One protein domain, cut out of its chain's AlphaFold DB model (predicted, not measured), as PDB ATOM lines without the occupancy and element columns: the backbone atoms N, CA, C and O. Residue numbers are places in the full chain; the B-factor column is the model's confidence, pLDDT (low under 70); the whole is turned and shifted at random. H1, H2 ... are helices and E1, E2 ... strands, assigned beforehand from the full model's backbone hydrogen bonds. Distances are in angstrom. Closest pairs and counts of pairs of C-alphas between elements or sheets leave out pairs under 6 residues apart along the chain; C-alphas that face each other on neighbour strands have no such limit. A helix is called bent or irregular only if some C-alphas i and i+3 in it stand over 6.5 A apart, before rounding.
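What this domain is: This is residues 120 to 212, 241 to 282 and 642 to 661 of the 1215 residues of the protein "JmjC domain-containing protein" of Macrostomum lignano (UniProt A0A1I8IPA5). A long bent helix, H1, runs through an elongated body: H5 packs on its first arm, H1a, H4 crosses both H5 and the second arm, H1b, there at residues 135 to 139, and by residues 138 to 149 of H1b lies a small two-stranded sheet, E1 and E2, among long loops, with short H3 near E1. Residues 168 to 174, of which 168 to 171 belong to H2, stick out. The printed part has 155 residues, with five named helices and three strands in the order H1 H2 E1 H3 E2 H4 H5 E3; under half are in named elements, mostly helix. It is only just loose, close to compact, with a radius of gyration of the C-alphas of 18.1 A and spans of 59 by 37 by 35 A.

How they stand to each other: E1, residues 190 to 193, and E2, residues 254 to 257, are antiparallel, with N 191 and O 256 within hydrogen-bond range at 2.8 A. H1, residues 121 to 149, assigned as one helix by its hydrogen bonds, is bent: C-alphas 130 and 133 are 7.5 A apart, and arms H1a, residues 121 to 130, and H1b, residues 133 to 149, stand at 62 degrees, a steep tilt. The closest C-alphas of H1b and E1, Glu 142 and Ala 190, are 6.0 A apart. H4, residues 263 to 273, touches residues 135 to 139 of H1b alone, closest at C-alphas Gln 136 and Ala 268, 6.0 A. H5, residues 642 to 654, touches H1a, closest at C-alphas Ala 124 and Ala 649, 4.6 A, opposite ways at 37 degrees, only just steep. H5 touches H4 with residues 646 to 650 alone, closest at C-alphas Leu 267 and Arg 647, 6.8 A. Every O i to N i+4 pair is within hydrogen-bond range in H1b, H4 and H5, and 5 of 6 in H1a.

Where its parts are: H1a begins at C-alpha 121 (275.537, 284.753, 429.590) and spans 14.7 A; H1b spans 23.8 A, H4 15.2 A and H5 18.3 A. H2, residues 168 to 171, is only just irregular, C-alphas 168 and 171 being 6.6 A apart; H3 is residues 203 to 206; both are too short for an O i to N i+4 pair. E3, residues 659 to 661, pairs with no named strand and ends at C-alpha 661 (288.180, 299.951, 429.441).

The domain as a whole: The farthest C-alphas, Arg 245 and Gln 661, are 61.7 A apart. The printed part has two cuts: one between residues 212 and 241, whose C-alphas are 21.5 A apart, and one between residues 282 and 642, whose C-alphas are 20.3 A apart. The links H1 to H2 and H2 to E1 are long. Mean pLDDT of the printed part is 70.2; residues 150 to 161, 166 to 178 and 652 to 661 are among those under 70.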
ATOM      1  N   VAL A 120     273.301 285.380 433.878       57.75
ATOM      2  CA  VAL A 120     274.634 285.050 433.338       57.75
ATOM      3  C   VAL A 120     274.506 284.800 431.828       57.75
ATOM      4  O   VAL A 120     273.439 284.400 431.360       57.75
ATOM      5  N   ALA A 121     275.572 284.981 431.042       63.84
ATOM      6  CA  ALA A 121     275.537 284.753 429.590       63.84
ATOM      7  C   ALA A 121     275.009 283.350 429.208       63.84
ATOM      8  O   ALA A 121     274.281 283.200 428.226       63.84
ATOM      9  N   SER A 122     275.291 282.324 430.017       65.44
ATOM     10  CA  SER A 122     274.728 280.971 429.886       65.44
ATOM     11  C   SER A 122     273.203 280.922 430.078       65.44
ATOM     12  O   SER A 122     272.505 280.259 429.309       65.44
ATOM     13  N   GLU A 123     272.659 281.663 431.044       70.69
ATOM     14  CA  GLU A 123     271.217 281.789 431.283       70.69
ATOM     15  C   GLU A 123     270.524 282.615 430.189       70.69
ATOM     16  O   GLU A 123     269.433 282.261 429.744       70.69
ATOM     17  N   ALA A 124     271.185 283.651 429.668       76.06
ATOM     18  CA  ALA A 124     270.693 284.406 428.521       76.06
ATOM     19  C   ALA A 124     270.655 283.549 427.236       76.06
ATOM     20  O   ALA A 124     269.634 283.542 426.540       76.06
ATOM     21  N   ARG A 125     271.697 282.743 426.958       78.25
ATOM     22  CA  ARG A 125     271.671 281.728 425.882       78.25
ATOM     23  C   ARG A 125     270.548 280.700 426.116       78.25
ATOM     24  O   ARG A 125     269.795 280.407 425.188       78.25
ATOM     25  N   ARG A 126     270.358 280.214 427.353       79.19
ATOM     26  CA  ARG A 126     269.254 279.301 427.720       79.19
ATOM     27  C   ARG A 126     267.879 279.922 427.451       79.19
ATOM     28  O   ARG A 126     267.053 279.277 426.808       79.19
ATOM     29  N   LEU A 127     267.635 281.165 427.861       84.12
ATOM     30  CA  LEU A 127     266.385 281.874 427.575       84.12
ATOM     31  C   LEU A 127     266.149 281.982 426.058       84.12
ATOM     32  O   LEU A 127     265.074 281.617 425.575       84.12
ATOM     33  N   LEU A 128     267.166 282.386 425.286       86.06
ATOM     34  CA  LEU A 128     267.082 282.462 423.823       86.06
ATOM     35  C   LEU A 128     266.764 281.108 423.160       86.06
ATOM     36  O   LEU A 128     266.034 281.100 422.171       86.06
ATOM     37  N   SER A 129     267.204 279.975 423.719       84.19
ATOM     38  CA  SER A 129     266.865 278.638 423.189       84.19
ATOM     39  C   SER A 129     265.368 278.285 423.295       84.19
ATOM     40  O   SER A 129     264.852 277.521 422.478       84.19
ATOM     41  N   PHE A 130     264.637 278.888 424.245       83.38
ATOM     42  CA  PHE A 130     263.174 278.791 424.323       83.38
ATOM     43  C   PHE A 130     262.480 279.786 423.380       83.38
ATOM     44  O   PHE A 130     261.615 279.404 422.578       83.38
ATOM     45  N   VAL A 131     262.843 281.071 423.494       87.19
ATOM     46  CA  VAL A 131     262.064 282.190 422.931       87.19
ATOM     47  C   VAL A 131     262.532 282.673 421.552       87.19
ATOM     48  O   VAL A 131     261.802 283.406 420.882       87.19
ATOM     49  N   GLY A 132     263.724 282.268 421.106       86.81
ATOM     50  CA  GLY A 132     264.384 282.779 419.901       86.81
ATOM     51  C   GLY A 132     263.586 282.547 418.618       86.81
ATOM     52  O   GLY A 132     263.280 283.505 417.910       86.81
ATOM     53  N   GLU A 133     263.170 281.308 418.344       84.75
ATOM     54  CA  GLU A 133     262.375 280.986 417.146       84.75
ATOM     55  C   GLU A 133     261.004 281.684 417.161       84.75
ATOM     56  O   GLU A 133     260.555 282.194 416.138       84.75
ATOM     57  N   ALA A 134     260.366 281.799 418.333       85.00
ATOM     58  CA  ALA A 134     259.096 282.517 418.494       85.00
ATOM     59  C   ALA A 134     259.235 284.011 418.151       85.00
ATOM     60  O   ALA A 134     258.329 284.633 417.593       85.00
ATOM     61  N   PHE A 135     260.395 284.596 418.460       89.31
ATOM     62  CA  PHE A 135     260.729 285.964 418.088       89.31
ATOM     63  C   PHE A 135     261.110 286.102 416.608       89.31
ATOM     64  O   PHE A 135     260.731 287.087 415.974       89.31
ATOM     65  N   GLN A 136     261.786 285.108 416.026       87.25
ATOM     66  CA  GLN A 136     262.072 285.063 414.588       87.25
ATOM     67  C   GLN A 136     260.795 284.909 413.743       87.25
ATOM     68  O   GLN A 136     260.683 285.567 412.707       87.25
ATOM     69  N   GLU A 137     259.804 284.136 414.202       85.75
ATOM     70  CA  GLU A 137     258.456 284.065 413.612       85.75
ATOM     71  C   GLU A 137     257.758 285.436 413.665       85.75
ATOM     72  O   GLU A 137     257.175 285.903 412.684       85.75
ATOM     73  N   LEU A 138     257.876 286.142 414.792       85.12
ATOM     74  CA  LEU A 138     257.318 287.486 414.932       85.12
ATOM     75  C   LEU A 138     258.034 288.508 414.024       85.12
ATOM     76  O   LEU A 138     257.395 289.401 413.467       85.12
ATOM     77  N   ALA A 139     259.345 288.336 413.814       86.38
ATOM     78  CA  ALA A 139     260.162 289.139 412.905       86.38
ATOM     79  C   ALA A 139     259.925 288.813 411.419       86.38
ATOM     80  O   ALA A 139     260.082 289.694 410.568       86.38
ATOM     81  N   SER A 140     259.580 287.572 411.062       85.56
ATOM     82  CA  SER A 140     259.189 287.223 409.689       85.56
ATOM     83  C   SER A 140     257.797 287.768 409.372       85.56
ATOM     84  O   SER A 140     257.634 288.387 408.323       85.56
ATOM     85  N   GLN A 141     256.847 287.683 410.307       82.94
ATOM     86  CA  GLN A 141     255.520 288.299 410.175       82.94
ATOM     87  C   GLN A 141     255.597 289.824 410.032       82.94
ATOM     88  O   GLN A 141     254.962 290.382 409.140       82.94
ATOM     89  N   GLU A 142     256.397 290.521 410.850       83.44
ATOM     90  CA  GLU A 142     256.542 291.976 410.703       83.44
ATOM     91  C   GLU A 142     257.224 292.363 409.376       83.44
ATOM     92  O   GLU A 142     256.783 293.314 408.729       83.44
ATOM     93  N   ARG A 143     258.214 291.589 408.900       83.19
ATOM     94  CA  ARG A 143     258.800 291.784 407.558       83.19
ATOM     95  C   ARG A 143     257.787 291.545 406.436       83.19
ATOM     96  O   ARG A 143     257.691 292.381 405.546       83.19
ATOM     97  N   GLN A 144     257.003 290.468 406.487       82.94
ATOM     98  CA  GLN A 144     255.963 290.169 405.490       82.94
ATOM     99  C   GLN A 144     254.885 291.262 405.440       82.94
ATOM    100  O   GLN A 144     254.463 291.661 404.356       82.94
ATOM    101  N   LEU A 145     254.472 291.792 406.597       82.44
ATOM    102  CA  LEU A 145     253.524 292.906 406.668       82.44
ATOM    103  C   LEU A 145     254.107 294.192 406.065       82.44
ATOM    104  O   LEU A 145     253.421 294.838 405.274       82.44
ATOM    105  N   ARG A 146     255.366 294.539 406.381       79.44
ATOM    106  CA  ARG A 146     256.059 295.696 405.781       79.44
ATOM    107  C   ARG A 146     256.265 295.524 404.268       79.44
ATOM    108  O   ARG A 146     256.048 296.477 403.535       79.44
ATOM    109  N   ALA A 147     256.593 294.323 403.791       77.00
ATOM    110  CA  ALA A 147     256.772 294.045 402.363       77.00
ATOM    111  C   ALA A 147     255.454 294.072 401.562       77.00
ATOM    112  O   ALA A 147     255.449 294.492 400.410       77.00
ATOM    113  N   ARG A 148     254.332 293.636 402.158       76.06
ATOM    114  CA  ARG A 148     253.023 293.568 401.478       76.06
ATOM    115  C   ARG A 148     252.185 294.848 401.592       76.06
ATOM    116  O   ARG A 148     251.338 295.081 400.735       76.06
ATOM    117  N   TYR A 149     252.378 295.641 402.648       76.19
ATOM    118  CA  TYR A 149     251.534 296.805 402.969       76.19
ATOM    119  C   TYR A 149     252.317 298.083 403.326       76.19
ATOM    120  O   TYR A 149     251.711 299.075 403.734       76.19
ATOM    121  N   GLY A 150     253.647 298.076 403.213       65.00
ATOM    122  CA  GLY A 150     254.470 299.280 403.329       65.00
ATOM    123  C   GLY A 150     254.489 300.069 402.018       65.00
ATOM    124  O   GLY A 150     254.605 299.495 400.939       65.00
ATOM    125  N   GLY A 151     254.385 301.391 402.115       57.53
ATOM    126  CA  GLY A 151     254.432 302.306 400.977       57.53
ATOM    127  C   GLY A 151     254.678 303.746 401.440       57.53
ATOM    128  O   GLY A 151     254.419 304.065 402.595       57.53
ATOM    129  N   ALA A 152     255.165 304.642 400.583       41.12
ATOM    130  CA  ALA A 152     255.092 304.569 399.121       41.12
ATOM    131  C   ALA A 152     256.436 304.793 398.402       41.12
ATOM    132  O   ALA A 152     257.171 305.714 398.738       41.12
ATOM    133  N   GLY A 153     256.658 304.015 397.332       35.34
ATOM    134  CA  GLY A 153     257.716 304.218 396.335       35.34
ATOM    135  C   GLY A 153     258.986 303.381 396.549       35.34
ATOM    136  O   GLY A 153     259.615 303.481 397.592       35.34
ATOM    137  N   GLY A 154     259.378 302.619 395.519       34.00
ATOM    138  CA  GLY A 154     260.733 302.072 395.350       34.00
ATOM    139  C   GLY A 154     261.093 300.791 396.124       34.00
ATOM    140  O   GLY A 154     261.174 300.769 397.348       34.00
ATOM    141  N   ASP A 155     261.390 299.733 395.371       30.03
ATOM    142  CA  ASP A 155     262.496 298.787 395.586       30.03
ATOM    143  C   ASP A 155     262.774 298.272 397.013       30.03
ATOM    144  O   ASP A 155     263.853 298.456 397.581       30.03
ATOM    145  N   GLY A 156     261.815 297.506 397.546       37.31
ATOM    146  CA  GLY A 156     262.051 296.217 398.229       37.31
ATOM    147  C   GLY A 156     262.822 296.174 399.560       37.31
ATOM    148  O   GLY A 156     262.788 295.147 400.236       37.31
ATOM    149  N   THR A 157     263.494 297.250 399.964       36.69
ATOM    150  CA  THR A 157     264.475 297.262 401.066       36.69
ATOM    151  C   THR A 157     264.136 298.264 402.170       36.69
ATOM    152  O   THR A 157     264.442 297.998 403.329       36.69
ATOM    153  N   ASN A 158     263.446 299.367 401.850       42.44
ATOM    154  CA  ASN A 158     263.081 300.427 402.801       42.44
ATOM    155  C   ASN A 158     261.631 300.929 402.627       42.44
ATOM    156  O   ASN A 158     261.368 302.127 402.563       42.44
ATOM    157  N   ALA A 159     260.658 300.012 402.599       43.97
ATOM    158  CA  ALA A 159     259.238 300.376 402.627       43.97
ATOM    159  C   ALA A 159     258.876 301.058 403.966       43.97
ATOM    160  O   ALA A 159     258.695 300.393 404.992       43.97
ATOM    161  N   ALA A 160     258.801 302.393 403.963       50.81
ATOM    162  CA  ALA A 160     258.652 303.216 405.161       50.81
ATOM    163  C   ALA A 160     257.322 302.949 405.894       50.81
ATOM    164  O   ALA A 160     256.247 303.380 405.480       50.81
ATOM    165  N   SER A 161     257.387 302.240 407.023       67.25
ATOM    166  CA  SER A 161     256.242 302.085 407.923       67.25
ATOM    167  C   SER A 161     256.032 303.355 408.747       67.25
ATOM    168  O   SER A 161     256.995 303.899 409.292       67.25
ATOM    169  N   LEU A 162     254.785 303.804 408.911       84.00
ATOM    170  CA  LEU A 162     254.502 304.945 409.785       84.00
ATOM    171  C   LEU A 162     254.838 304.583 411.239       84.00
ATOM    172  O   LEU A 162     254.502 303.499 411.710       84.00
ATOM    173  N   TRP A 163     255.477 305.473 411.983       84.94
ATOM    174  CA  TRP A 163     255.965 305.190 413.330       84.94
ATOM    175  C   TRP A 163     255.245 306.031 414.379       84.94
ATOM    176  O   TRP A 163     255.136 307.249 414.256       84.94
ATOM    177  N   ARG A 164     254.761 305.387 415.447       81.69
ATOM    178  CA  ARG A 164     254.286 306.083 416.647       81.69
ATOM    179  C   ARG A 164     255.406 306.159 417.684       81.69
ATOM    180  O   ARG A 164     255.611 305.203 418.438       81.69
ATOM    181  N   ARG A 165     256.071 307.318 417.755       75.75
ATOM    182  CA  ARG A 165     257.006 307.670 418.832       75.75
ATOM    183  C   ARG A 165     256.277 307.596 420.177       75.75
ATOM    184  O   ARG A 165     255.105 307.963 420.292       75.75
ATOM    185  N   ARG A 166     256.962 307.075 421.194       66.69
ATOM    186  CA  ARG A 166     256.464 306.945 422.571       66.69
ATOM    187  C   ARG A 166     257.476 307.538 423.535       66.69
ATOM    188  O   ARG A 166     258.675 307.369 423.335       66.69
ATOM    189  N   ASP A 167     256.981 308.140 424.608       51.88
ATOM    190  CA  ASP A 167     257.819 308.715 425.657       51.88
ATOM    191  C   ASP A 167     258.646 307.609 426.329       51.88
ATOM    192  O   ASP A 167     258.110 306.680 426.944       51.88
ATOM    193  N   VAL A 168     259.970 307.697 426.193       42.72
ATOM    194  CA  VAL A 168     260.900 306.595 426.499       42.72
ATOM    195  C   VAL A 168     260.881 306.190 427.983       42.72
ATOM    196  O   VAL A 168     261.073 305.020 428.308       42.72
ATOM    197  N   GLY A 169     260.537 307.107 428.896       34.59
ATOM    198  CA  GLY A 169     260.341 306.795 430.321       34.59
ATOM    199  C   GLY A 169     259.138 305.881 430.624       34.59
ATOM    200  O   GLY A 169     259.064 305.284 431.699       34.59
ATOM    201  N   GLY A 170     258.202 305.716 429.681       35.69
ATOM    202  CA  GLY A 170     256.943 304.976 429.856       35.69
ATOM    203  C   GLY A 170     257.053 303.445 429.857       35.69
ATOM    204  O   GLY A 170     256.031 302.754 429.865       35.69
ATOM    205  N   VAL A 171     258.259 302.863 429.838       40.03
ATOM    206  CA  VAL A 171     258.415 301.395 429.799       40.03
ATOM    207  C   VAL A 171     257.848 300.730 431.061       40.03
ATOM    208  O   VAL A 171     257.275 299.644 430.944       40.03
ATOM    209  N   GLY A 172     257.943 301.381 432.228       35.41
ATOM    210  CA  GLY A 172     257.523 300.829 433.524       35.41
ATOM    211  C   GLY A 172     256.120 301.201 434.029       35.41
ATOM    212  O   GLY A 172     255.647 300.551 434.957       35.41
ATOM    213  N   ARG A 173     255.436 302.223 433.482       30.23
ATOM    214  CA  ARG A 173     254.127 302.689 434.005       30.23
ATOM    215  C   ARG A 173     253.163 303.164 432.905       30.23
ATOM    216  O   ARG A 173     253.542 303.939 432.034       30.23
ATOM    217  N   GLY A 174     251.893 302.762 433.010       36.84
ATOM    218  CA  GLY A 174     250.733 303.427 432.388       36.84
ATOM    219  C   GLY A 174     250.555 303.284 430.868       36.84
ATOM    220  O   GLY A 174     249.642 302.601 430.409       36.84
ATOM    221  N   ASN A 175     251.383 303.959 430.068       39.09
ATOM    222  CA  ASN A 175     251.016 304.358 428.699       39.09
ATOM    223  C   ASN A 175     251.330 303.321 427.598       39.09
ATOM    224  O   ASN A 175     251.999 303.603 426.604       39.09
ATOM    225  N   CYS A 176     250.755 302.118 427.712       43.97
ATOM    226  CA  CYS A 176     250.580 301.207 426.568       43.97
ATOM    227  C   CYS A 176     249.185 301.300 425.914       43.97
ATOM    228  O   CYS A 176     248.815 300.407 425.154       43.97
ATOM    229  N   GLY A 177     248.440 302.385 426.174       52.19
ATOM    230  CA  GLY A 177     247.064 302.649 425.725       52.19
ATOM    231  C   GLY A 177     246.881 302.794 424.210       52.19
ATOM    232  O   GLY A 177     246.609 303.874 423.685       52.19
ATOM    233  N   THR A 178     247.038 301.703 423.468       62.53
ATOM    234  CA  THR A 178     246.516 301.553 422.104       62.53
ATOM    235  C   THR A 178     246.173 300.080 421.907       62.53
ATOM    236  O   THR A 178     247.017 299.273 421.519       62.53
ATOM    237  N   ALA A 179     244.940 299.732 422.262       73.88
ATOM    238  CA  ALA A 179     244.360 298.423 422.010       73.88
ATOM    239  C   ALA A 179     243.874 298.313 420.554       73.88
ATOM    240  O   ALA A 179     243.643 299.324 419.881       73.88
ATOM    241  N   CYS A 180     243.716 297.079 420.077       78.81
ATOM    242  CA  CYS A 180     242.979 296.777 418.856       78.81
ATOM    243  C   CYS A 180     241.493 297.087 419.074       78.81
ATOM    244  O   CYS A 180     240.854 296.480 419.929       78.81
ATOM    245  N   ASP A 181     240.915 297.964 418.259       78.12
ATOM    246  CA  ASP A 181     239.527 298.416 418.407       78.12
ATOM    247  C   ASP A 181     238.477 297.328 418.084       78.12
ATOM    248  O   ASP A 181     237.283 297.576 418.240       78.12
ATOM    249  N   GLN A 182     238.914 296.139 417.647       76.88
ATOM    250  CA  GLN A 182     238.074 294.973 417.338       76.88
ATOM    251  C   GLN A 182     238.161 293.850 418.390       76.88
ATOM    252  O   GLN A 182     237.190 293.123 418.585       76.88
ATOM    253  N   CYS A 183     239.310 293.669 419.054       70.75
ATOM    254  CA  CYS A 183     239.538 292.548 419.983       70.75
ATOM    255  C   CYS A 183     240.245 292.924 421.296       70.75
ATOM    256  O   CYS A 183     240.617 292.033 422.047       70.75
ATOM    257  N   ASP A 184     240.444 294.215 421.569       70.56
ATOM    258  CA  ASP A 184     241.054 294.786 422.785       70.56
ATOM    259  C   ASP A 184     242.527 294.381 423.061       70.56
ATOM    260  O   ASP A 184     243.163 294.869 423.996       70.56
ATOM    261  N   SER A 185     243.136 293.553 422.203       69.25
ATOM    262  CA  SER A 185     244.540 293.137 422.322       69.25
ATOM    263  C   SER A 185     245.502 294.334 422.266       69.25
ATOM    264  O   SER A 185     245.403 295.161 421.353       69.25
ATOM    265  N   THR A 186     246.492 294.397 423.162       76.12
ATOM    266  CA  THR A 186     247.529 295.451 423.143       76.12
ATOM    267  C   THR A 186     248.345 295.409 421.845       76.12
ATOM    268  O   THR A 186     248.963 294.392 421.534       76.12
ATOM    269  N   LEU A 187     248.406 296.525 421.109       78.19
ATOM    270  CA  LEU A 187     249.173 296.612 419.861       78.19
ATOM    271  C   LEU A 187     250.683 296.735 420.135       78.19
ATOM    272  O   LEU A 187     251.124 297.591 420.912       78.19
ATOM    273  N   PHE A 188     251.487 295.892 419.481       80.88
ATOM    274  CA  PHE A 188     252.948 295.874 419.598       80.88
ATOM    275  C   PHE A 188     253.620 295.354 418.320       80.88
ATOM    276  O   PHE A 188     253.241 294.292 417.819       80.88
ATOM    277  N   GLY A 189     254.640 296.068 417.838       81.38
ATOM    278  CA  GLY A 189     255.155 295.893 416.478       81.38
ATOM    279  C   GLY A 189     254.207 296.529 415.458       81.38
ATOM    280  O   GLY A 189     253.531 297.513 415.771       81.38
ATOM    281  N   ALA A 190     254.137 295.951 414.262       85.38
ATOM    282  CA  ALA A 190     253.255 296.398 413.188       85.38
ATOM    283  C   ALA A 190     251.752 296.237 413.516       85.38
ATOM    284  O   ALA A 190     251.304 295.207 414.029       85.38
ATOM    285  N   TYR A 191     250.966 297.256 413.167       85.75
ATOM    286  CA  TYR A 191     249.507 297.332 413.272       85.75
ATOM    287  C   TYR A 191     248.932 298.205 412.141       85.75
ATOM    288  O   TYR A 191     249.657 298.935 411.471       85.75
ATOM    289  N   PHE A 192     247.619 298.156 411.923       86.25
ATOM    290  CA  PHE A 192     246.934 298.950 410.894       86.25
ATOM    291  C   PHE A 192     246.122 300.076 411.534       86.25
ATOM    292  O   PHE A 192     245.528 299.873 412.595       86.25
ATOM    293  N   CYS A 193     246.064 301.260 410.917       86.12
ATOM    294  CA  CYS A 193     245.329 302.390 411.489       86.12
ATOM    295  C   CYS A 193     244.699 303.357 410.472       86.12
ATOM    296  O   CYS A 193     245.157 303.531 409.347       86.12
ATOM    297  N   CYS A 194     243.626 304.028 410.888       85.69
ATOM    298  CA  CYS A 194     242.945 305.039 410.087       85.69
ATOM    299  C   CYS A 194     243.518 306.434 410.362       85.69
ATOM    300  O   CYS A 194     243.213 307.042 411.393       85.69
ATOM    301  N   GLY A 195     244.255 307.000 409.400       80.06
ATOM    302  CA  GLY A 195     244.818 308.355 409.505       80.06
ATOM    303  C   GLY A 195     243.784 309.476 409.725       80.06
ATOM    304  O   GLY A 195     244.137 310.560 410.179       80.06
ATOM    305  N   LYS A 196     242.489 309.234 409.467       83.25
ATOM    306  CA  LYS A 196     241.424 310.231 409.692       83.25
ATOM    307  C   LYS A 196     240.947 310.293 411.147       83.25
ATOM    308  O   LYS A 196     240.663 311.385 411.630       83.25
ATOM    309  N   CYS A 197     240.849 309.160 411.852       82.62
ATOM    310  CA  CYS A 197     240.233 309.103 413.190       82.62
ATOM    311  C   CYS A 197     241.034 308.354 414.273       82.62
ATOM    312  O   CYS A 197     240.634 308.385 415.438       82.62
ATOM    313  N   GLY A 198     242.147 307.701 413.932       79.62
ATOM    314  CA  GLY A 198     242.957 306.928 414.879       79.62
ATOM    315  C   GLY A 198     242.352 305.581 415.298       79.62
ATOM    316  O   GLY A 198     242.780 305.035 416.311       79.62
ATOM    317  N   TYR A 199     241.369 305.059 414.549       84.12
ATOM    318  CA  TYR A 199     240.923 303.662 414.662       84.12
ATOM    319  C   TYR A 199     242.092 302.718 414.357       84.12
ATOM    320  O   TYR A 199     242.845 303.003 413.422       84.12
ATOM    321  N   ALA A 200     242.262 301.634 415.119       83.56
ATOM    322  CA  ALA A 200     243.433 300.756 415.001       83.56
ATOM    323  C   ALA A 200     243.105 299.255 415.114       83.56
ATOM    324  O   ALA A 200     242.329 298.849 415.976       83.56
ATOM    325  N   LEU A 201     243.751 298.430 414.283       83.75
ATOM    326  CA  LEU A 201     243.617 296.969 414.245       83.75
ATOM    327  C   LEU A 201     244.972 296.273 414.402       83.75
ATOM    328  O   LEU A 201     245.970 296.700 413.818       83.75
ATOM    329  N   CYS A 202     244.999 295.148 415.120       83.69
ATOM    330  CA  CYS A 202     246.115 294.206 415.031       83.69
ATOM    331  C   CYS A 202     246.111 293.499 413.659       83.69
ATOM    332  O   CYS A 202     245.044 293.379 413.044       83.69
ATOM    333  N   PRO A 203     247.266 293.001 413.171       82.38
ATOM    334  CA  PRO A 203     247.337 292.308 411.883       82.38
ATOM    335  C   PRO A 203     246.343 291.150 411.775       82.38
ATOM    336  O   PRO A 203     245.642 291.025 410.774       82.38
ATOM    337  N   ASP A 204     246.191 290.372 412.847       79.62
ATOM    338  CA  ASP A 204     245.331 289.188 412.865       79.62
ATOM    339  C   ASP A 204     243.840 289.530 412.671       79.62
ATOM    340  O   ASP A 204     243.091 288.716 412.130       79.62
ATOM    341  N   CYS A 205     243.394 290.722 413.100       78.75
ATOM    342  CA  CYS A 205     242.028 291.227 412.887       78.75
ATOM    343  C   CYS A 205     241.860 292.030 411.586       78.75
ATOM    344  O   CYS A 205     240.732 292.278 411.173       78.75
ATOM    345  N   ARG A 206     242.958 292.433 410.935       80.38
ATOM    346  CA  ARG A 206     242.943 293.019 409.583       80.38
ATOM    347  C   ARG A 206     242.921 291.948 408.483       80.38
ATOM    348  O   ARG A 206     242.459 292.226 407.377       80.38
ATOM    349  N   LEU A 207     243.453 290.762 408.782       75.44
ATOM    350  CA  LEU A 207     243.581 289.634 407.854       75.44
ATOM    351  C   LEU A 207     242.507 288.548 408.049       75.44
ATOM    352  O   LEU A 207     242.381 287.669 407.204       75.44
ATOM    353  N   SER A 208     241.731 288.593 409.137       67.00
ATOM    354  CA  SER A 208     240.577 287.707 409.336       67.00
ATOM    355  C   SER A 208     239.400 288.099 408.440       67.00
ATOM    356  O   SER A 208     239.010 289.265 408.425       67.00
ATOM    357  N   ASP A 209     238.802 287.110 407.776       53.66
ATOM    358  CA  ASP A 209     237.612 287.253 406.930       53.66
ATOM    359  C   ASP A 209     236.445 287.953 407.676       53.66
ATOM    360  O   ASP A 209     236.072 287.506 408.770       53.66
ATOM    361  N   PRO A 210     235.839 289.021 407.112       48.00
ATOM    362  CA  PRO A 210     234.641 289.660 407.655       48.00
ATOM    363  C   PRO A 210     233.472 288.704 407.945       48.00
ATOM    364  O   PRO A 210     232.768 288.913 408.934       48.00
ATOM    365  N   ALA A 211     233.271 287.652 407.145       38.59
ATOM    366  CA  ALA A 211     232.218 286.659 407.364       38.59
ATOM    367  C   ALA A 211     232.497 285.808 408.615       38.59
ATOM    368  O   ALA A 211     231.624 285.646 409.471       38.59
ATOM    369  N   ALA A 212     233.740 285.345 408.786       39.25
ATOM    370  CA  ALA A 212     234.165 284.622 409.985       39.25
ATOM    371  C   ALA A 212     234.140 285.519 411.239       39.25
ATOM    372  O   ALA A 212     233.744 285.076 412.319       39.25
ATOM    373  N   CYS A 241     234.376 304.917 410.651       74.94
ATOM    374  CA  CYS A 241     235.254 306.074 410.720       74.94
ATOM    375  C   CYS A 241     234.474 307.268 411.265       74.94
ATOM    376  O   CYS A 241     233.687 307.886 410.548       74.94
ATOM    377  N   THR A 242     234.723 307.646 412.521       71.44
ATOM    378  CA  THR A 242     233.985 308.733 413.193       71.44
ATOM    379  C   THR A 242     234.015 310.045 412.396       71.44
ATOM    380  O   THR A 242     233.070 310.834 412.445       71.44
ATOM    381  N   VAL A 243     235.089 310.292 411.638       73.25
ATOM    382  CA  VAL A 243     235.241 311.454 410.749       73.25
ATOM    383  C   VAL A 243     234.500 311.265 409.420       73.25
ATOM    384  O   VAL A 243     233.801 312.182 409.006       73.25
ATOM    385  N   GLY A 244     234.614 310.098 408.776       68.94
ATOM    386  CA  GLY A 244     234.012 309.825 407.462       68.94
ATOM    387  C   GLY A 244     232.535 309.402 407.476       68.94
ATOM    388  O   GLY A 244     231.889 309.476 406.440       68.94
ATOM    389  N   ARG A 245     232.000 308.972 408.629       73.00
ATOM    390  CA  ARG A 245     230.653 308.378 408.801       73.00
ATOM    391  C   ARG A 245     230.376 307.159 407.898       73.00
ATOM    392  O   ARG A 245     229.238 306.918 407.511       73.00
ATOM    393  N   GLN A 246     231.424 306.409 407.574       75.38
ATOM    394  CA  GLN A 246     231.409 305.195 406.754       75.38
ATOM    395  C   GLN A 246     232.305 304.144 407.416       75.38
ATOM    396  O   GLN A 246     233.230 304.517 408.145       75.38
ATOM    397  N   ALA A 247     232.070 302.863 407.134       73.69
ATOM    398  CA  ALA A 247     232.938 301.774 407.573       73.69
ATOM    399  C   ALA A 247     234.396 301.996 407.125       73.69
ATOM    400  O   ALA A 247     234.666 302.634 406.104       73.69
ATOM    401  N   HIS A 248     235.354 301.472 407.890       74.88
ATOM    402  CA  HIS A 248     236.752 301.473 407.469       74.88
ATOM    403  C   HIS A 248     236.969 300.443 406.360       74.88
ATOM    404  O   HIS A 248     237.038 299.250 406.638       74.88
ATOM    405  N   GLU A 249     237.109 300.904 405.115       71.00
ATOM    406  CA  GLU A 249     237.560 300.039 404.024       71.00
ATOM    407  C   GLU A 249     238.962 299.489 404.359       71.00
ATOM    408  O   GLU A 249     239.870 300.295 404.613       71.00
ATOM    409  N   PRO A 250     239.160 298.156 404.406       69.06
ATOM    410  CA  PRO A 250     240.373 297.567 404.974       69.06
ATOM    411  C   PRO A 250     241.660 298.035 404.285       69.06
ATOM    412  O   PRO A 250     242.677 298.254 404.950       69.06
ATOM    413  N   ASP A 251     241.629 298.217 402.965       68.62
ATOM    414  CA  ASP A 251     242.794 298.586 402.149       68.62
ATOM    415  C   ASP A 251     243.126 300.090 402.194       68.62
ATOM    416  O   ASP A 251     244.169 300.507 401.698       68.62
ATOM    417  N   ARG A 252     242.305 300.913 402.872       75.38
ATOM    418  CA  ARG A 252     242.628 302.322 403.195       75.38
ATOM    419  C   ARG A 252     243.177 302.517 404.614       75.38
ATOM    420  O   ARG A 252     243.285 303.657 405.078       75.38
ATOM    421  N   LEU A 253     243.496 301.435 405.326       82.81
ATOM    422  CA  LEU A 253     244.179 301.492 406.619       82.81
ATOM    423  C   LEU A 253     245.699 301.517 406.414       82.81
ATOM    424  O   LEU A 253     246.265 300.651 405.756       82.81
ATOM    425  N   LEU A 254     246.352 302.503 407.022       84.75
ATOM    426  CA  LEU A 254     247.791 302.730 406.936       84.75
ATOM    427  C   LEU A 254     248.532 301.735 407.837       84.75
ATOM    428  O   LEU A 254     248.170 301.587 409.011       84.75
ATOM    429  N   LEU A 255     249.578 301.093 407.315       86.44
ATOM    430  CA  LEU A 255     250.486 300.280 408.121       86.44
ATOM    431  C   LEU A 255     251.338 301.192 409.015       86.44
ATOM    432  O   LEU A 255     252.002 302.115 408.538       86.44
ATOM    433  N   ALA A 256     251.334 300.914 410.314       85.56
ATOM    434  CA  ALA A 256     252.114 301.631 411.308       85.56
ATOM    435  C   ALA A 256     252.814 300.666 412.278       85.56
ATOM    436  O   ALA A 256     252.431 299.506 412.399       85.56
ATOM    437  N   THR A 257     253.828 301.135 412.997       84.75
ATOM    438  CA  THR A 257     254.526 300.387 414.051       84.75
ATOM    439  C   THR A 257     254.782 301.273 415.268       84.75
ATOM    440  O   THR A 257     254.850 302.500 415.172       84.75
ATOM    441  N   ASN A 258     254.911 300.658 416.445       81.06
ATOM    442  CA  ASN A 258     255.340 301.341 417.671       81.06
ATOM    443  C   ASN A 258     256.783 301.012 418.085       81.06
ATOM    444  O   ASN A 258     257.191 301.388 419.183       81.06
ATOM    445  N   VAL A 259     257.542 300.355 417.203       80.12
ATOM    446  CA  VAL A 259     258.973 300.061 417.357       80.12
ATOM    447  C   VAL A 259     259.757 300.970 416.396       80.12
ATOM    448  O   VAL A 259     259.401 301.011 415.218       80.12
ATOM    449  N   PRO A 260     260.776 301.720 416.856       78.88
ATOM    450  CA  PRO A 260     261.537 302.634 416.001       78.88
ATOM    451  C   PRO A 260     262.363 301.893 414.938       78.88
ATOM    452  O   PRO A 260     262.943 300.839 415.214       78.88
ATOM    453  N   GLY A 261     262.426 302.475 413.734       78.06
ATOM    454  CA  GLY A 261     263.299 302.062 412.631       78.06
ATOM    455  C   GLY A 261     263.363 300.559 412.354       78.06
ATOM    456  O   GLY A 261     262.355 299.884 412.094       78.06
ATOM    457  N   ASP A 262     264.595 300.061 412.388       76.81
ATOM    458  CA  ASP A 262     264.997 298.681 412.147       76.81
ATOM    459  C   ASP A 262     265.258 297.899 413.450       76.81
ATOM    460  O   ASP A 262     265.699 296.752 413.386       76.81
ATOM    461  N   ALA A 263     264.962 298.456 414.636       81.19
ATOM    462  CA  ALA A 263     265.359 297.866 415.920       81.19
ATOM    463  C   ALA A 263     264.862 296.417 416.111       81.19
ATOM    464  O   ALA A 263     265.567 295.579 416.670       81.19
ATOM    465  N   PHE A 264     263.669 296.091 415.600       82.75
ATOM    466  CA  PHE A 264     263.146 294.718 415.597       82.75
ATOM    467  C   PHE A 264     263.982 293.779 414.708       82.75
ATOM    468  O   PHE A 264     264.266 292.644 415.091       82.75
ATOM    469  N   ALA A 265     264.404 294.256 413.534       82.38
ATOM    470  CA  ALA A 265     265.209 293.495 412.582       82.38
ATOM    471  C   ALA A 265     266.660 293.329 413.063       82.38
ATOM    472  O   ALA A 265     267.194 292.225 412.977       82.38
ATOM    473  N   ARG A 266     267.266 294.373 413.654       83.12
ATOM    474  CA  ARG A 266     268.581 294.288 414.320       83.12
ATOM    475  C   ARG A 266     268.584 293.233 415.418       83.12
ATOM    476  O   ARG A 266     269.480 292.393 415.445       83.12
ATOM    477  N   LEU A 267     267.564 293.246 416.278       84.50
ATOM    478  CA  LEU A 267     267.435 292.282 417.367       84.50
ATOM    479  C   LEU A 267     267.234 290.851 416.838       84.50
ATOM    480  O   LEU A 267     267.907 289.931 417.293       84.50
ATOM    481  N   ALA A 268     266.393 290.657 415.817       85.38
ATOM    482  CA  ALA A 268     266.197 289.340 415.197       85.38
ATOM    483  C   ALA A 268     267.470 288.824 414.495       85.38
ATOM    484  O   ALA A 268     267.783 287.637 414.562       85.38
ATOM    485  N   SER A 269     268.230 289.726 413.867       83.56
ATOM    486  CA  SER A 269     269.530 289.442 413.255       83.56
ATOM    487  C   SER A 269     270.592 289.072 414.302       83.56
ATOM    488  O   SER A 269     271.392 288.171 414.058       83.56
ATOM    489  N   ALA A 270     270.573 289.694 415.486       81.25
ATOM    490  CA  ALA A 270     271.436 289.314 416.605       81.25
ATOM    491  C   ALA A 270     271.112 287.906 417.134       81.25
ATOM    492  O   ALA A 270     272.018 287.081 417.233       81.25
ATOM    493  N   VAL A 271     269.829 287.582 417.360       84.12
ATOM    494  CA  VAL A 271     269.401 286.217 417.738       84.12
ATOM    495  C   VAL A 271     269.856 285.180 416.704       84.12
ATOM    496  O   VAL A 271     270.319 284.109 417.078       84.12
ATOM    497  N   ALA A 272     269.773 285.498 415.407       81.31
ATOM    498  CA  ALA A 272     270.251 284.612 414.344       81.31
ATOM    499  C   ALA A 272     271.787 284.447 414.333       81.31
ATOM    500  O   ALA A 272     272.274 283.333 414.139       81.31
ATOM    501  N   ARG A 273     272.562 285.519 414.580       76.00
ATOM    502  CA  ARG A 273     274.035 285.445 414.687       76.00
ATOM    503  C   ARG A 273     274.509 284.605 415.868       76.00
ATOM    504  O   ARG A 273     275.502 283.902 415.727       76.00
ATOM    505  N   LEU A 274     273.798 284.647 416.996       74.38
ATOM    506  CA  LEU A 274     274.161 283.903 418.207       74.38
ATOM    507  C   LEU A 274     274.064 282.373 418.048       74.38
ATOM    508  O   LEU A 274     274.526 281.665 418.938       74.38
ATOM    509  N   ARG A 275     273.467 281.867 416.950       67.44
ATOM    510  CA  ARG A 275     273.371 280.435 416.582       67.44
ATOM    511  C   ARG A 275     272.926 279.503 417.722       67.44
ATOM    512  O   ARG A 275     273.261 278.322 417.722       67.44
ATOM    513  N   VAL A 276     272.156 280.021 418.682       73.44
ATOM    514  CA  VAL A 276     271.657 279.242 419.821       73.44
ATOM    515  C   VAL A 276     270.775 278.114 419.279       73.44
ATOM    516  O   VAL A 276     269.760 278.420 418.644       73.44
ATOM    517  N   PRO A 277     271.127 276.832 419.492       67.88
ATOM    518  CA  PRO A 277     270.294 275.736 419.024       67.88
ATOM    519  C   PRO A 277     268.947 275.772 419.759       67.88
ATOM    520  O   PRO A 277     268.916 276.054 420.965       67.88
ATOM    521  N   PRO A 278     267.823 275.485 419.079       65.06
ATOM    522  CA  PRO A 278     266.570 275.256 419.778       65.06
ATOM    523  C   PRO A 278     266.743 274.063 420.721       65.06
ATOM    524  O   PRO A 278     267.415 273.083 420.390       65.06
ATOM    525  N   LEU A 279     266.132 274.136 421.904       65.44
ATOM    526  CA  LEU A 279     266.091 272.983 422.801       65.44
ATOM    527  C   LEU A 279     265.432 271.797 422.095       65.44
ATOM    528  O   LEU A 279     264.439 271.971 421.383       65.44
ATOM    529  N   SER A 280     265.954 270.594 422.353       58.59
ATOM    530  CA  SER A 280     265.352 269.339 421.903       58.59
ATOM    531  C   SER A 280     263.841 269.360 422.167       58.59
ATOM    532  O   SER A 280     263.438 269.768 423.267       58.59
ATOM    533  N   PRO A 281     263.002 268.943 421.197       58.62
ATOM    534  CA  PRO A 281     261.556 268.974 421.366       58.62
ATOM    535  C   PRO A 281     261.174 268.219 422.645       58.62
ATOM    536  O   PRO A 281     261.784 267.188 422.947       58.62
ATOM    537  N   PRO A 282     260.214 268.735 423.433       58.62
ATOM    538  CA  PRO A 282     259.882 268.146 424.721       58.62
ATOM    539  C   PRO A 282     259.454 266.690 424.543       58.62
ATOM    540  O   PRO A 282     258.684 266.381 423.631       58.62
ATOM    541  N   LEU A 642     257.809 289.079 425.163       84.50
ATOM    542  CA  LEU A 642     258.774 288.396 424.300       84.50
ATOM    543  C   LEU A 642     259.897 289.337 423.833       84.50
ATOM    544  O   LEU A 642     261.069 289.015 423.995       84.50
ATOM    545  N   TYR A 643     259.551 290.519 423.302       84.69
ATOM    546  CA  TYR A 643     260.550 291.492 422.844       84.69
ATOM    547  C   TYR A 643     261.510 291.923 423.961       84.69
ATOM    548  O   TYR A 643     262.710 292.014 423.723       84.69
ATOM    549  N   ARG A 644     261.005 292.180 425.178       81.31
ATOM    550  CA  ARG A 644     261.852 292.530 426.333       81.31
ATOM    551  C   ARG A 644     262.809 291.396 426.679       81.31
ATOM    552  O   ARG A 644     264.007 291.631 426.734       81.31
ATOM    553  N   ALA A 645     262.279 290.183 426.846       83.00
ATOM    554  CA  ALA A 645     263.065 289.001 427.187       83.00
ATOM    555  C   ALA A 645     264.202 288.763 426.180       83.00
ATOM    556  O   ALA A 645     265.346 288.566 426.577       83.00
ATOM    557  N   VAL A 646     263.906 288.873 424.880       85.31
ATOM    558  CA  VAL A 646     264.912 288.740 423.819       85.31
ATOM    559  C   VAL A 646     265.901 289.904 423.814       85.31
ATOM    560  O   VAL A 646     267.095 289.657 423.703       85.31
ATOM    561  N   ARG A 647     265.448 291.158 423.960       84.00
ATOM    562  CA  ARG A 647     266.337 292.331 424.039       84.00
ATOM    563  C   ARG A 647     267.339 292.177 425.175       84.00
ATOM    564  O   ARG A 647     268.535 292.292 424.950       84.00
ATOM    565  N   ASP A 648     266.841 291.918 426.380       78.31
ATOM    566  CA  ASP A 648     267.671 291.859 427.577       78.31
ATOM    567  C   ASP A 648     268.614 290.639 427.545       78.31
ATOM    568  O   ASP A 648     269.780 290.777 427.906       78.31
ATOM    569  N   ALA A 649     268.183 289.492 427.004       79.12
ATOM    570  CA  ALA A 649     269.065 288.341 426.775       79.12
ATOM    571  C   ALA A 649     270.123 288.581 425.678       79.12
ATOM    572  O   ALA A 649     271.260 288.135 425.815       79.12
ATOM    573  N   VAL A 650     269.786 289.296 424.597       77.88
ATOM    574  CA  VAL A 650     270.755 289.661 423.548       77.88
ATOM    575  C   VAL A 650     271.792 290.655 424.071       77.88
ATOM    576  O   VAL A 650     272.966 290.498 423.744       77.88
ATOM    577  N   SER A 651     271.407 291.619 424.921       71.81
ATOM    578  CA  SER A 651     272.381 292.464 425.631       71.81
ATOM    579  C   SER A 651     273.388 291.584 426.387       71.81
ATOM    580  O   SER A 651     274.568 291.621 426.070       71.81
ATOM    581  N   HIS A 652     272.904 290.694 427.262       68.25
ATOM    582  CA  HIS A 652     273.732 289.804 428.093       68.25
ATOM    583  C   HIS A 652     274.433 288.642 427.346       68.25
ATOM    584  O   HIS A 652     274.987 287.749 427.985       68.25
ATOM    585  N   THR A 653     274.403 288.602 426.007       60.97
ATOM    586  CA  THR A 653     275.123 287.590 425.197       60.97
ATOM    587  C   THR A 653     276.062 288.167 424.147       60.97
ATOM    588  O   THR A 653     276.896 287.419 423.642       60.97
ATOM    589  N   MET A 654     275.968 289.461 423.823       51.94
ATOM    590  CA  MET A 654     276.923 290.125 422.923       51.94
ATOM    591  C   MET A 654     278.050 290.860 423.668       51.94
ATOM    592  O   MET A 654     278.933 291.409 423.016       51.94
ATOM    593  N   ASP A 655     278.062 290.830 425.006       46.09
ATOM    594  CA  ASP A 655     279.132 291.416 425.827       46.09
ATOM    595  C   ASP A 655     280.521 290.790 425.534       46.09
ATOM    596  O   ASP A 655     281.525 291.492 425.604       46.09
ATOM    597  N   GLY A 656     280.580 289.533 425.060       39.00
ATOM    598  CA  GLY A 656     281.783 288.880 424.498       39.00
ATOM    599  C   GLY A 656     282.182 289.384 423.099       39.00
ATOM    600  O   GLY A 656     282.414 288.597 422.186       39.00
ATOM    601  N   SER A 657     282.120 290.699 422.898       34.25
ATOM    602  CA  SER A 657     282.623 291.420 421.715       34.25
ATOM    603  C   SER A 657     282.856 292.917 421.993       34.25
ATOM    604  O   SER A 657     283.037 293.710 421.067       34.25
ATOM    605  N   GLY A 658     282.799 293.332 423.265       38.03
ATOM    606  CA  GLY A 658     282.976 294.720 423.684       38.03
ATOM    607  C   GLY A 658     284.414 295.022 424.099       38.03
ATOM    608  O   GLY A 658     285.068 294.198 424.729       38.03
ATOM    609  N   THR A 659     284.885 296.233 423.800       36.09
ATOM    610  CA  THR A 659     286.113 296.761 424.404       36.09
ATOM    611  C   THR A 659     285.858 297.068 425.878       36.09
ATOM    612  O   THR A 659     285.040 297.939 426.191       36.09
ATOM    613  N   VAL A 660     286.551 296.376 426.779       44.47
ATOM    614  CA  VAL A 660     286.546 296.693 428.213       44.47
ATOM    615  C   VAL A 660     287.628 297.738 428.475       44.47
ATOM    616  O   VAL A 660     288.781 297.527 428.110       44.47
ATOM    617  N   GLN A 661     287.259 298.868 429.082       43.19
ATOM    618  CA  GLN A 661     288.180 299.951 429.441       43.19
ATOM    619  C   GLN A 661     288.110 300.232 430.944       43.19
ATOM    620  O   GLN A 661     287.023 300.476 431.473       43.19
TER     621      GLN A 661